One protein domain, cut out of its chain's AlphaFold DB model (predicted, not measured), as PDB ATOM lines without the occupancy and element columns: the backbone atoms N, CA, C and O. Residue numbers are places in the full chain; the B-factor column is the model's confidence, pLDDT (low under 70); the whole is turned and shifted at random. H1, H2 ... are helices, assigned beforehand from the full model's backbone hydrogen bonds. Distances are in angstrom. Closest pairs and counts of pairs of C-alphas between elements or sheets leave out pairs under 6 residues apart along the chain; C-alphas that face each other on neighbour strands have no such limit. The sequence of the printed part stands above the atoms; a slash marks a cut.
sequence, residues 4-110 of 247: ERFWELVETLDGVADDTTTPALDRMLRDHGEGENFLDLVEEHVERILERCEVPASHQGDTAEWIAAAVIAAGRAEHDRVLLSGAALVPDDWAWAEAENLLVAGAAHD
ATOM      1  N   GLU A   4      33.380 106.762  29.422       93.81
ATOM      2  CA  GLU A   4      32.136 106.710  28.649       93.81
ATOM      3  C   GLU A   4      32.326 105.961  27.327       93.81
ATOM      4  O   GLU A   4      31.496 105.127  26.982       93.81
ATOM      5  N   ARG A   5      33.450 106.191  26.635       94.81
ATOM      6  CA  ARG A   5      33.773 105.517  25.374       94.81
ATOM      7  C   ARG A   5      33.971 104.013  25.559       94.81
ATOM      8  O   ARG A   5      33.498 103.239  24.734       94.81
ATOM      9  N   PHE A   6      34.630 103.602  26.641       96.88
ATOM     10  CA  PHE A   6      34.792 102.188  26.982       96.88
ATOM     11  C   PHE A   6      33.437 101.485  27.123       96.88
ATOM     12  O   PHE A   6      33.200 100.454  26.500       96.88
ATOM     13  N   TRP A   7      32.512 102.079  27.881       97.25
ATOM     14  CA  TRP A   7      31.192 101.482  28.080       97.25
ATOM     15  C   TRP A   7      30.331 101.491  26.815       97.25
ATOM     16  O   TRP A   7      29.632 100.515  26.578       97.25
ATOM     17  N   GLU A   8      30.426 102.521  25.971       95.81
ATOM     18  CA  GLU A   8      29.782 102.523  24.646       95.81
ATOM     19  C   GLU A   8      30.276 101.368  23.757       95.81
ATOM     20  O   GLU A   8      29.496 100.793  23.001       95.81
ATOM     21  N   LEU A   9      31.564 101.018  23.837       95.50
ATOM     22  CA  LEU A   9      32.141  99.885  23.111       95.50
ATOM     23  C   LEU A   9      31.661  98.548  23.689       95.50
ATOM     24  O   LEU A   9      31.232  97.678  22.936       95.50
ATOM     25  N   VAL A  10      31.647  98.402  25.013       96.31
ATOM     26  CA  VAL A  10      31.112  97.209  25.692       96.31
ATOM     27  C   VAL A  10      29.629  96.990  25.378       96.31
ATOM     28  O   VAL A  10      29.210  95.853  25.183       96.31
ATOM     29  N   GLU A  11      28.828  98.051  25.259       95.31
ATOM     30  CA  GLU A  11      27.404  97.950  24.896       95.31
ATOM     31  C   GLU A  11      27.176  97.265  23.536       95.31
ATOM     32  O   GLU A  11      26.113  96.686  23.312       95.31
ATOM     33  N   THR A  12      28.170  97.264  22.641       93.62
ATOM     34  CA  THR A  12      28.084  96.563  21.347       93.62
ATOM     35  C   THR A  12      28.075  95.039  21.475       93.62
ATOM     36  O   THR A  12      27.661  94.356  20.537       93.62
ATOM     37  N   LEU A  13      28.478  94.513  22.636       93.50
ATOM     38  CA  LEU A  13      28.479  93.086  22.946       93.50
ATOM     39  C   LEU A  13      27.081  92.549  23.288       93.50
ATOM     40  O   LEU A  13      26.903  91.342  23.382       93.50
ATOM     41  N   ASP A  14      26.082  93.417  23.496       92.69
ATOM     42  CA  ASP A  14      24.701  93.031  23.849       92.69
ATOM     43  C   ASP A  14      24.626  92.014  25.011       92.69
ATOM     44  O   ASP A  14      23.794  91.107  25.048       92.69
ATOM     45  N   GLY A  15      25.536  92.157  25.977       92.19
ATOM     46  CA  GLY A  15      25.601  91.314  27.164       92.19
ATOM     47  C   GLY A  15      26.484  90.067  27.052       92.19
ATOM     48  O   GLY A  15      26.654  89.379  28.060       92.19
ATOM     49  N   VAL A  16      27.036  89.750  25.875       93.06
ATOM     50  CA  VAL A  16      27.807  88.518  25.634       93.06
ATOM     51  C   VAL A  16      29.020  88.797  24.749       93.06
ATOM     52  O   VAL A  16      28.890  89.350  23.664       93.06
ATOM     53  N   ALA A  17      30.205  88.370  25.183       91.12
ATOM     54  CA  ALA A  17      31.423  88.417  24.377       91.12
ATOM     55  C   ALA A  17      31.661  87.062  23.697       91.12
ATOM     56  O   ALA A  17      32.426  86.245  24.197       91.12
ATOM     57  N   ASP A  18      30.956  86.807  22.594       88.19
ATOM     58  CA  ASP A  18      31.038  85.561  21.821       88.19
ATOM     59  C   ASP A  18      31.702  85.784  20.451       88.19
ATOM     60  O   ASP A  18      32.113  86.896  20.094       88.19
ATOM     61  N   ASP A  19      31.797  84.716  19.661       85.00
ATOM     62  CA  ASP A  19      32.329  84.731  18.290       85.00
ATOM     63  C   ASP A  19      31.490  85.574  17.303       85.00
ATOM     64  O   ASP A  19      31.890  85.781  16.154       85.00
ATOM     65  N   THR A  20      30.311  86.054  17.709       87.12
ATOM     66  CA  THR A  20      29.423  86.881  16.880       87.12
ATOM     67  C   THR A  20      29.602  88.366  17.173       87.12
ATOM     68  O   THR A  20      29.658  89.171  16.239       87.12
ATOM     69  N   THR A  21      29.686  88.746  18.446       88.81
ATOM     70  CA  THR A  21      29.718  90.148  18.885       88.81
ATOM     71  C   THR A  21      31.134  90.719  18.915       88.81
ATOM     72  O   THR A  21      31.357  91.845  18.458       88.81
ATOM     73  N   THR A  22      32.113  89.926  19.349       91.31
ATOM     74  CA  THR A  22      33.511  90.359  19.499       91.31
ATOM     75  C   THR A  22      34.142  90.837  18.183       91.31
ATOM     76  O   THR A  22      34.749  91.909  18.174       91.31
ATOM     77  N   PRO A  23      33.930  90.178  17.021       87.19
ATOM     78  CA  PRO A  23      34.488  90.661  15.753       87.19
ATOM     79  C   PRO A  23      33.971  92.041  15.313       87.19
ATOM     80  O   PRO A  23      34.617  92.726  14.512       87.19
ATOM     81  N   ALA A  24      32.783  92.448  15.774       85.75
ATOM     82  CA  ALA A  24      32.251  93.780  15.504       85.75
ATOM     83  C   ALA A  24      32.943  94.837  16.377       85.75
ATOM     84  O   ALA A  24      33.347  95.876  15.849       85.75
ATOM     85  N   LEU A  25      33.136  94.538  17.665       91.00
ATOM     86  CA  LEU A  25      33.915  95.358  18.593       91.00
ATOM     87  C   LEU A  25      35.355  95.546  18.091       91.00
ATOM     88  O   LEU A  25      35.814  96.680  17.974       91.00
ATOM     89  N   ASP A  26      36.029  94.467  17.685       87.94
ATOM     90  CA  ASP A  26      37.394  94.511  17.139       87.94
ATOM     91  C   ASP A  26      37.524  95.437  15.933       87.94
ATOM     92  O   ASP A  26      38.506  96.170  15.792       87.94
ATOM     93  N   ARG A  27      36.528  95.425  15.042       83.50
ATOM     94  CA  ARG A  27      36.515  96.328  13.888       83.50
ATOM     95  C   ARG A  27      36.440  97.783  14.334       83.50
ATOM     96  O   ARG A  27      37.173  98.607  13.806       83.50
ATOM     97  N   MET A  28      35.596  98.090  15.316       85.62
ATOM     98  CA  MET A  28      35.469  99.447  15.850       85.62
ATOM     99  C   MET A  28      36.746  99.900  16.560       85.62
ATOM    100  O   MET A  28      37.186 101.026  16.346       85.62
ATOM    101  N   LEU A  29      37.366  99.030  17.360       89.44
ATOM    102  CA  LEU A  29      38.646  99.315  18.010       89.44
ATOM    103  C   LEU A  29      39.743  99.585  16.975       89.44
ATOM    104  O   LEU A  29      40.500 100.545  17.124       89.44
ATOM    105  N   ARG A  30      39.776  98.798  15.891       82.62
ATOM    106  CA  ARG A  30      40.718  98.969  14.779       82.62
ATOM    107  C   ARG A  30      40.525 100.272  14.024       82.62
ATOM    108  O   ARG A  30      41.492 100.991  13.798       82.62
ATOM    109  N   ASP A  31      39.290 100.589  13.652       80.56
ATOM    110  CA  ASP A  31      38.978 101.787  12.863       80.56
ATOM    111  C   ASP A  31      39.381 103.086  13.592       80.56
ATOM    112  O   ASP A  31      39.553 104.131  12.960       80.56
ATOM    113  N   HIS A  32      39.560 103.020  14.916       79.44
ATOM    114  CA  HIS A  32      39.902 104.153  15.770       79.44
ATOM    115  C   HIS A  32      41.271 104.056  16.469       79.44
ATOM    116  O   HIS A  32      41.646 105.008  17.154       79.44
ATOM    117  N   GLY A  33      42.032 102.966  16.293       81.44
ATOM    118  CA  GLY A  33      43.318 102.760  16.976       81.44
ATOM    119  C   GLY A  33      43.182 102.700  18.504       81.44
ATOM    120  O   GLY A  33      44.001 103.251  19.234       81.44
ATOM    121  N   GLU A  34      42.100 102.093  18.991       87.94
ATOM    122  CA  GLU A  34      41.695 102.104  20.403       87.94
ATOM    123  C   GLU A  34      41.983 100.777  21.140       87.94
ATOM    124  O   GLU A  34      41.673 100.682  22.325       87.94
ATOM    125  N   GLY A  35      42.582  99.782  20.468       86.88
ATOM    126  CA  GLY A  35      42.758  98.403  20.955       86.88
ATOM    127  C   GLY A  35      43.496  98.267  22.292       86.88
ATOM    128  O   GLY A  35      42.901  97.802  23.258       86.88
ATOM    129  N   GLU A  36      44.747  98.727  22.383       85.50
ATOM    130  CA  GLU A  36      45.542  98.671  23.629       85.50
ATOM    131  C   GLU A  36      44.838  99.373  24.796       85.50
ATOM    132  O   GLU A  36      44.629  98.799  25.857       85.50
ATOM    133  N   ASN A  37      44.371 100.606  24.567       87.06
ATOM    134  CA  ASN A  37      43.665 101.382  25.588       87.06
ATOM    135  C   ASN A  37      42.372 100.704  26.070       87.06
ATOM    136  O   ASN A  37      41.906 101.003  27.169       87.06
ATOM    137  N   PHE A  38      41.726  99.905  25.219       94.25
ATOM    138  CA  PHE A  38      40.538  99.145  25.586       94.25
ATOM    139  C   PHE A  38      40.916  97.957  26.470       94.25
ATOM    140  O   PHE A  38      40.297  97.777  27.516       94.25
ATOM    141  N   LEU A  39      41.951  97.206  26.086       93.06
ATOM    142  CA  LEU A  39      42.456  96.069  26.854       93.06
ATOM    143  C   LEU A  39      42.940  96.466  28.246       93.06
ATOM    144  O   LEU A  39      42.514  95.838  29.212       93.06
ATOM    145  N   ASP A  40      43.711  97.550  28.360       91.06
ATOM    146  CA  ASP A  40      44.160  98.081  29.654       91.06
ATOM    147  C   ASP A  40      42.972  98.328  30.603       91.06
ATOM    148  O   ASP A  40      43.026  98.050  31.802       91.06
ATOM    149  N   LEU A  41      41.860  98.843  30.064       94.94
ATOM    150  CA  LEU A  41      40.649  99.097  30.843       94.94
ATOM    151  C   LEU A  41      39.890  97.807  31.172       94.94
ATOM    152  O   LEU A  41      39.360  97.694  32.279       94.94
ATOM    153  N   VAL A  42      39.825  96.836  30.254       96.31
ATOM    154  CA  VAL A  42      39.252  95.512  30.546       96.31
ATOM    155  C   VAL A  42      40.017  94.858  31.696       96.31
ATOM    156  O   VAL A  42      39.383  94.421  32.656       96.31
ATOM    157  N   GLU A  43      41.350  94.853  31.644       95.00
ATOM    158  CA  GLU A  43      42.214  94.296  32.689       95.00
ATOM    159  C   GLU A  43      41.987  95.004  34.034       95.00
ATOM    160  O   GLU A  43      41.679  94.342  35.027       95.00
ATOM    161  N   GLU A  44      41.981  96.342  34.062       96.25
ATOM    162  CA  GLU A  44      41.685  97.127  35.274       96.25
ATOM    163  C   GLU A  44      40.324  96.749  35.894       96.25
ATOM    164  O   GLU A  44      40.162  96.676  37.120       96.25
ATOM    165  N   HIS A  45      39.310  96.521  35.055       97.06
ATOM    166  CA  HIS A  45      37.980  96.121  35.500       97.06
ATOM    167  C   HIS A  45      37.937  94.669  35.999       97.06
ATOM    168  O   HIS A  45      37.292  94.405  37.022       97.06
ATOM    169  N   VAL A  46      38.636  93.746  35.336       97.06
ATOM    170  CA  VAL A  46      38.771  92.346  35.763       97.06
ATOM    171  C   VAL A  46      39.446  92.273  37.128       97.06
ATOM    172  O   VAL A  46      38.870  91.698  38.056       97.06
ATOM    173  N   GLU A  47      40.602  92.917  37.293       96.88
ATOM    174  CA  GLU A  47      41.329  92.965  38.564       96.88
ATOM    175  C   GLU A  47      40.432  93.486  39.687       96.88
ATOM    176  O   GLU A  47      40.290  92.856  40.736       96.88
ATOM    177  N   ARG A  48      39.724  94.594  39.442       96.88
ATOM    178  CA  ARG A  48      38.818  95.196  40.425       96.88
ATOM    179  C   ARG A  48      37.681  94.265  40.843       96.88
ATOM    180  O   ARG A  48      37.290  94.273  42.014       96.88
ATOM    181  N   ILE A  49      37.123  93.489  39.914       97.00
ATOM    182  CA  ILE A  49      36.098  92.486  40.229       97.00
ATOM    183  C   ILE A  49      36.701  91.387  41.105       97.00
ATOM    184  O   ILE A  49      36.119  91.060  42.143       97.00
ATOM    185  N   LEU A  50      37.862  90.854  40.724       96.19
ATOM    186  CA  LEU A  50      38.519  89.734  41.402       96.19
ATOM    187  C   LEU A  50      39.082  90.103  42.782       96.19
ATOM    188  O   LEU A  50      39.089  89.272  43.688       96.19
ATOM    189  N   GLU A  51      39.478  91.357  42.996       96.38
ATOM    190  CA  GLU A  51      39.853  91.870  44.319       96.38
ATOM    191  C   GLU A  51      38.650  91.992  45.266       96.38
ATOM    192  O   GLU A  51      38.793  91.925  46.494       96.38
ATOM    193  N   ARG A  52      37.456  92.225  44.711       95.50
ATOM    194  CA  ARG A  52      36.261  92.587  45.481       95.50
ATOM    195  C   ARG A  52      35.302  91.425  45.715       95.50
ATOM    196  O   ARG A  52      34.578  91.462  46.715       95.50
ATOM    197  N   CYS A  53      35.280  90.447  44.818       95.94
ATOM    198  CA  CYS A  53      34.310  89.356  44.785       95.94
ATOM    199  C   CYS A  53      34.993  88.006  45.036       95.94
ATOM    200  O   CYS A  53      36.124  87.773  44.621       95.94
ATOM    201  N   GLU A  54      34.299  87.088  45.708       93.94
ATOM    202  CA  GLU A  54      34.811  85.729  45.908       93.94
ATOM    203  C   GLU A  54      34.568  84.874  44.657       93.94
ATOM    204  O   GLU A  54      33.457  84.837  44.128       93.94
ATOM    205  N   VAL A  55      35.590  84.149  44.206       92.06
ATOM    206  CA  VAL A  55      35.476  83.203  43.089       92.06
ATOM    207  C   VAL A  55      35.379  81.778  43.639       92.06
ATOM    208  O   VAL A  55      36.205  81.393  44.475       92.06
ATOM    209  N   PRO A  56      34.415  80.956  43.181       89.75
ATOM    210  CA  PRO A  56      34.316  79.568  43.606       89.75
ATOM    211  C   PRO A  56      35.616  78.799  43.356       89.75
ATOM    212  O   PRO A  56      36.219  78.902  42.292       89.75
ATOM    213  N   ALA A  57      36.010  77.946  44.304       89.31
ATOM    214  CA  ALA A  57      37.248  77.164  44.206       89.31
ATOM    215  C   ALA A  57      37.337  76.280  42.943       89.31
ATOM    216  O   ALA A  57      38.431  75.910  42.528       89.31
ATOM    217  N   SER A  58      36.199  75.934  42.333       88.56
ATOM    218  CA  SER A  58      36.127  75.171  41.083       88.56
ATOM    219  C   SER A  58      36.446  75.978  39.817       88.56
ATOM    220  O   SER A  58      36.588  75.358  38.770       88.56
ATOM    221  N   HIS A  59      36.541  77.311  39.897       90.50
ATOM    222  CA  HIS A  59      36.681  78.228  38.754       90.50
ATOM    223  C   HIS A  59      37.764  79.300  39.004       90.50
ATOM    224  O   HIS A  59      37.596  80.455  38.638       90.50
ATOM    225  N   GLN A  60      38.857  78.940  39.688       87.56
ATOM    226  CA  GLN A  60      40.009  79.832  39.909       87.56
ATOM    227  C   GLN A  60      40.951  79.886  38.691       87.56
ATOM    228  O   GLN A  60      40.817  79.082  37.771       87.56
ATOM    229  N   GLY A  61      41.940  80.788  38.726       87.94
ATOM    230  CA  GLY A  61      42.882  81.006  37.620       87.94
ATOM    231  C   GLY A  61      42.189  81.683  36.440       87.94
ATOM    232  O   GLY A  61      41.289  82.487  36.659       87.94
ATOM    233  N   ASP A  62      42.546  81.300  35.219       86.94
ATOM    234  CA  ASP A  62      42.043  81.890  33.968       86.94
ATOM    235  C   ASP A  62      40.503  81.904  33.897       86.94
ATOM    236  O   ASP A  62      39.882  82.868  33.460       86.94
ATOM    237  N   THR A  63      39.842  80.873  34.433       89.12
ATOM    238  CA  THR A  63      38.371  80.820  34.476       89.12
ATOM    239  C   THR A  63      37.761  81.944  35.324       89.12
ATOM    240  O   THR A  63      36.654  82.395  35.039       89.12
ATOM    241  N   ALA A  64      38.467  82.425  36.350       91.25
ATOM    242  CA  ALA A  64      38.027  83.561  37.152       91.25
ATOM    243  C   ALA A  64      38.006  84.850  36.321       91.25
ATOM    244  O   ALA A  64      37.048  85.620  36.404       91.25
ATOM    245  N   GLU A  65      39.039  85.051  35.501       93.81
ATOM    246  CA  GLU A  65      39.157  86.192  34.592       93.81
ATOM    247  C   GLU A  65      38.060  86.154  33.533       93.81
ATOM    248  O   GLU A  65      37.431  87.175  33.275       93.81
ATOM    249  N   TRP A  66      37.726  84.975  33.004       95.69
ATOM    250  CA  TRP A  66      36.634  84.825  32.037       95.69
ATOM    251  C   TRP A  66      35.267  85.147  32.651       95.69
ATOM    252  O   TRP A  66      34.431  85.798  32.025       95.69
ATOM    253  N   ILE A  67      35.029  84.744  33.903       94.81
ATOM    254  CA  ILE A  67      33.799  85.112  34.616       94.81
ATOM    255  C   ILE A  67      33.747  86.629  34.841       94.81
ATOM    256  O   ILE A  67      32.701  87.239  34.625       94.81
ATOM    257  N   ALA A  68      34.857  87.260  35.231       96.00
ATOM    258  CA  ALA A  68      34.925  88.713  35.387       96.00
ATOM    259  C   ALA A  68      34.738  89.454  34.048       96.00
ATOM    260  O   ALA A  68      34.001  90.438  33.992       96.00
ATOM    261  N   ALA A  69      35.310  88.948  32.956       96.25
ATOM    262  CA  ALA A  69      35.101  89.468  31.608       96.25
ATOM    263  C   ALA A  69      33.626  89.385  31.192       96.25
ATOM    264  O   ALA A  69      33.082  90.339  30.640       96.25
ATOM    265  N   ALA A  70      32.933  88.296  31.531       96.69
ATOM    266  CA  ALA A  70      31.500  88.159  31.273       96.69
ATOM    267  C   ALA A  70      30.653  89.176  32.058       96.69
ATOM    268  O   ALA A  70      29.656  89.680  31.540       96.69
ATOM    269  N   VAL A  71      31.059  89.527  33.284       97.19
ATOM    270  CA  VAL A  71      30.432  90.613  34.060       97.19
ATOM    271  C   VAL A  71      30.603  91.961  33.354       97.19
ATOM    272  O   VAL A  71      29.672  92.765  33.337       97.19
ATOM    273  N   ILE A  72      31.773  92.217  32.763       97.62
ATOM    274  CA  ILE A  72      32.023  93.432  31.975       97.62
ATOM    275  C   ILE A  72      31.165  93.416  30.708       97.62
ATOM    276  O   ILE A  72      30.471  94.397  30.452       97.62
ATOM    277  N   ALA A  73      31.137  92.303  29.968       96.88
ATOM    278  CA  ALA A  73      30.333  92.134  28.754       96.88
ATOM    279  C   ALA A  73      28.830  92.350  28.998       96.88
ATOM    280  O   ALA A  73      28.146  92.900  28.137       96.88
ATOM    281  N   ALA A  74      28.328  92.001  30.191       95.81
ATOM    282  CA  ALA A  74      26.957  92.274  30.634       95.81
ATOM    283  C   ALA A  74      26.622  93.779  30.753       95.81
ATOM    284  O   ALA A  74      25.453  94.156  30.886       95.81
ATOM    285  N   GLY A  75      27.633  94.648  30.689       96.06
ATOM    286  CA  GLY A  75      27.505  96.096  30.620       96.06
ATOM    287  C   GLY A  75      27.640  96.807  31.966       96.06
ATOM    288  O   GLY A  75      27.639  96.217  33.049       96.06
ATOM    289  N   ARG A  76      27.720  98.141  31.893       97.50
ATOM    290  CA  ARG A  76      28.058  99.017  33.028       97.50
ATOM    291  C   ARG A  76      27.179  98.812  34.259       97.50
ATOM    292  O   ARG A  76      27.677  98.766  35.379       97.50
ATOM    293  N   ALA A  77      25.865  98.725  34.058       96.25
ATOM    294  CA  ALA A  77      24.914  98.607  35.161       96.25
ATOM    295  C   ALA A  77      25.152  97.333  35.981       96.25
ATOM    296  O   ALA A  77      25.019  97.344  37.205       96.25
ATOM    297  N   GLU A  78      25.521  96.255  35.298       95.19
ATOM    298  CA  GLU A  78      25.707  94.948  35.897       95.19
ATOM    299  C   GLU A  78      27.080  94.824  36.559       95.19
ATOM    300  O   GLU A  78      27.164  94.422  37.722       95.19
ATOM    301  N   HIS A  79      28.124  95.314  35.891       96.81
ATOM    302  CA  HIS A  79      29.440  95.532  36.487       96.81
ATOM    303  C   HIS A  79      29.352  96.313  37.813       96.81
ATOM    304  O   HIS A  79      29.837  95.857  38.854       96.81
ATOM    305  N   ASP A  80      28.671  97.464  37.815       97.06
ATOM    306  CA  ASP A  80      28.545  98.312  39.005       97.06
ATOM    307  C   ASP A  80      27.743  97.608  40.112       97.06
ATOM    308  O   ASP A  80      28.091  97.695  41.294       97.06
ATOM    309  N   ARG A  81      26.690  96.864  39.747       96.75
ATOM    310  CA  ARG A  81      25.891  96.057  40.681       96.75
ATOM    311  C   ARG A  81      26.742  94.988  41.366       96.75
ATOM    312  O   ARG A  81      26.638  94.827  42.587       96.75
ATOM    313  N   VAL A  82      27.572  94.273  40.607       96.12
ATOM    314  CA  VAL A  82      28.471  93.232  41.122       96.12
ATOM    315  C   VAL A  82      29.484  93.840  42.087       96.12
ATOM    316  O   VAL A  82      29.528  93.418  43.247       96.12
ATOM    317  N   LEU A  83      30.196  94.895  41.681       95.31
ATOM    318  CA  LEU A  83      31.190  95.563  42.531       95.31
ATOM    319  C   LEU A  83      30.598  96.135  43.823       95.31
ATOM    320  O   LEU A  83      31.213  96.039  44.890       95.31
ATOM    321  N   LEU A  84      29.399  96.719  43.751       96.25
ATOM    322  CA  LEU A  84      28.695  97.232  44.928       96.25
ATOM    323  C   LEU A  84      28.306  96.112  45.894       96.25
ATOM    324  O   LEU A  84      28.364  96.310  47.109       96.25
ATOM    325  N   SER A  85      27.911  94.950  45.371       95.06
ATOM    326  CA  SER A  85      27.545  93.804  46.201       95.06
ATOM    327  C   SER A  85      28.756  93.173  46.891       95.06
ATOM    328  O   SER A  85      28.654  92.797  48.059       95.06
ATOM    329  N   GLY A  86      29.888  93.057  46.182       92.81
ATOM    330  CA  GLY A  86      31.054  92.276  46.612       92.81
ATOM    331  C   GLY A  86      30.724  90.816  46.946       92.81
ATOM    332  O   GLY A  86      31.427  90.194  47.739       92.81
ATOM    333  N   ALA A  87      29.603  90.297  46.433       89.56
ATOM    334  CA  ALA A  87      29.182  88.923  46.659       89.56
ATOM    335  C   ALA A  87      30.043  87.951  45.840       89.56
ATOM    336  O   ALA A  87      30.775  88.355  44.938       89.56
ATOM    337  N   ALA A  88      29.948  86.659  46.153       92.88
ATOM    338  CA  ALA A  88      30.602  85.637  45.350       92.88
ATOM    339  C   ALA A  88      30.074  85.651  43.907       92.88
ATOM    340  O   ALA A  88      28.863  85.768  43.691       92.88
ATOM    341  N   LEU A  89      30.974  85.501  42.936       93.94
ATOM    342  CA  LEU A  89      30.603  85.315  41.539       93.94
ATOM    343  C   LEU A  89      29.971  83.929  41.382       93.94
ATOM    344  O   LEU A  89      30.556  82.918  41.773       93.94
ATOM    345  N   VAL A  90      28.764  83.883  40.821       94.31
ATOM    346  CA  VAL A  90      28.041  82.641  40.521       94.31
ATOM    347  C   VAL A  90      28.209  82.356  39.027       94.31
ATOM    348  O   VAL A  90      27.581  83.049  38.234       94.31
ATOM    349  N   PRO A  91      29.040  81.379  38.609       92.19
ATOM    350  CA  PRO A  91      29.362  81.169  37.195       92.19
ATOM    351  C   PRO A  91      28.130  80.938  36.311       92.19
ATOM    352  O   PRO A  91      28.094  81.416  35.188       92.19
ATOM    353  N   ASP A  92      27.103  80.260  36.831       94.25
ATOM    354  CA  ASP A  92      25.870  79.959  36.088       94.25
ATOM    355  C   ASP A  92      25.044  81.209  35.720       94.25
ATOM    356  O   ASP A  92      24.172  81.127  34.854       94.25
ATOM    357  N   ASP A  93      25.313  82.357  36.352       92.94
ATOM    358  CA  ASP A  93      24.644  83.625  36.046       92.94
ATOM    359  C   ASP A  93      25.271  84.342  34.832       92.94
ATOM    360  O   ASP A  93      24.699  85.318  34.345       92.94
ATOM    361  N   TRP A  94      26.422  83.876  34.324       93.94
ATOM    362  CA  TRP A  94      27.225  84.586  33.320       93.94
ATOM    363  C   TRP A  94      27.514  83.744  32.074       93.94
ATOM    364  O   TRP A  94      27.795  82.550  32.149       93.94
ATOM    365  N   ALA A  95      27.540  84.394  30.910       89.94
ATOM    366  CA  ALA A  95      27.961  83.787  29.646       89.94
ATOM    367  C   ALA A  95      29.499  83.789  29.510       89.94
ATOM    368  O   ALA A  95      30.056  84.430  28.627       89.94
ATOM    369  N   TRP A  96      30.199  83.110  30.422       92.56
ATOM    370  CA  TRP A  96      31.660  83.219  30.560       92.56
ATOM    371  C   TRP A  96      32.479  82.266  29.690       92.56
ATOM    372  O   TRP A  96      33.674  82.481  29.535       92.56
ATOM    373  N   ALA A  97      31.867  81.224  29.121       87.38
ATOM    374  CA  ALA A  97      32.592  80.182  28.389       87.38
ATOM    375  C   ALA A  97      33.394  80.712  27.186       87.38
ATOM    376  O   ALA A  97      34.407  80.118  26.835       87.38
ATOM    377  N   GLU A  98      32.939  81.811  26.583       83.62
ATOM    378  CA  GLU A  98      33.580  82.462  25.434       83.62
ATOM    379  C   GLU A  98      34.099  83.866  25.780       83.62
ATOM    380  O   GLU A  98      34.695  84.529  24.942       83.62
ATOM    381  N   ALA A  99      33.949  84.315  27.034       88.94
ATOM    382  CA  ALA A  99      34.304  85.676  27.439       88.94
ATOM    383  C   ALA A  99      35.818  85.966  27.414       88.94
ATOM    384  O   ALA A  99      36.209  87.129  27.489       88.94
ATOM    385  N   GLU A 100      36.656  84.936  27.239       90.00
ATOM    386  CA  GLU A 100      38.056  85.069  26.807       90.00
ATOM    387  C   GLU A 100      38.188  85.996  25.590       90.00
ATOM    388  O   GLU A 100      39.106  86.809  25.537       90.00
ATOM    389  N   ASN A 101      37.226  85.947  24.664       87.12
ATOM    390  CA  ASN A 101      37.199  86.782  23.467       87.12
ATOM    391  C   ASN A 101      37.265  88.283  23.799       87.12
ATOM    392  O   ASN A 101      37.883  89.045  23.061       87.12
ATOM    393  N   LEU A 102      36.695  88.717  24.932       91.19
ATOM    394  CA  LEU A 102      36.791  90.110  25.379       91.19
ATOM    395  C   LEU A 102      38.191  90.480  25.882       91.19
ATOM    396  O   LEU A 102      38.622  91.612  25.688       91.19
ATOM    397  N   LEU A 103      38.892  89.538  26.517       88.44
ATOM    398  CA  LEU A 103      40.239  89.741  27.068       88.44
ATOM    399  C   LEU A 103      41.305  89.880  25.977       88.44
ATOM    400  O   LEU A 103      42.407  90.342  26.249       88.44
ATOM    401  N   VAL A 104      40.977  89.483  24.750       86.56
ATOM    402  CA  VAL A 104      41.847  89.616  23.575       86.56
ATOM    403  C   VAL A 104      41.280  90.579  22.527       86.56
ATOM    404  O   VAL A 104      41.907  90.795  21.488       86.56
ATOM    405  N   ALA A 105      40.122  91.197  22.790       83.62
ATOM    406  CA  ALA A 105      39.498  92.154  21.881       83.62
ATOM    407  C   ALA A 105      40.365  93.415  21.770       83.62
ATOM    408  O   ALA A 105      40.580  94.136  22.741       83.62
ATOM    409  N   GLY A 106      40.874  93.692  20.574       70.75
ATOM    410  CA  GLY A 106      41.841  94.761  20.337       70.75
ATOM    411  C   GLY A 106      43.311  94.368  20.535       70.75
ATOM    412  O   GLY A 106      44.169  95.184  20.206       70.75
ATOM    413  N   ALA A 107      43.628  93.132  20.954       67.06
ATOM    414  CA  ALA A 107      45.016  92.641  21.100       67.06
ATOM    415  C   ALA A 107      45.749  92.551  19.754       67.06
ATOM    416  O   ALA A 107      46.971  92.651  19.673       67.06
ATOM    417  N   ALA A 108      44.972  92.472  18.673       55.12
ATOM    418  CA  ALA A 108      45.416  92.539  17.289       55.12
ATOM    419  C   ALA A 108      46.127  93.848  16.893       55.12
ATOM    420  O   ALA A 108      46.409  94.027  15.708       55.12
ATOM    421  N   HIS A 109      46.314  94.798  17.814       51.81
ATOM    422  CA  HIS A 109      46.995  96.065  17.545       51.81
ATOM    423  C   HIS A 109      48.463  96.102  17.925       51.81
ATOM    424  O   HIS A 109      49.154  96.929  17.343       51.81
ATOM    425  N   ASP A 110      48.950  95.179  18.759       41.31
ATOM    426  CA  ASP A 110      50.357  95.231  19.165       41.31
ATOM    427  C   ASP A 110      51.137  93.926  18.970       41.31
ATOM    428  O   ASP A 110      52.354  93.980  18.823       41.31
TER     429      ASP A 110
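AT A GLANCE: This is residues 4 to 110 of the 247 residues of an uncharacterized protein of Nocardioides psychrotolerans (UniProt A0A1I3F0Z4). Long helix H3 runs along the body, H4 crosses its middle, H5 packs near one end, the H1-H2 hairpin is at the other, and short H6 packs on H3 and H4. The 107 printed residues have six named helices, H1 to H6 in order, and no named strand: all helix. The whole is compact, radius of gyration of the C-alphas 12.9 A, spanning 39 by 24 by 23 A.

IN THESE COORDINATES: H3, residues 35 to 52, is 26.0 A long. H1 is residues 4 to 13, from C-alpha (32.136, 106.710, 28.649); H2 22 to 32; H4 62 to 73; H5 76 to 85; H6 100 to 103, ending at C-alpha (40.239, 89.741, 27.068).

HOW THE PARTS SIT: H3, with residues 42 to 50 alone, touches H4, closest C-alphas Val 46 and Ala 68, 5.3 A, only just about perpendicular at 71 degrees. Every O i to N i+4 pair is within hydrogen-bond range in H2, H4 and H5; H1 has 4 of 6, H3 13 of 14.

THE WHOLE: The printed part has no cut; H5 to H6 is a long link; residues 107 to 110 have pLDDT under 70.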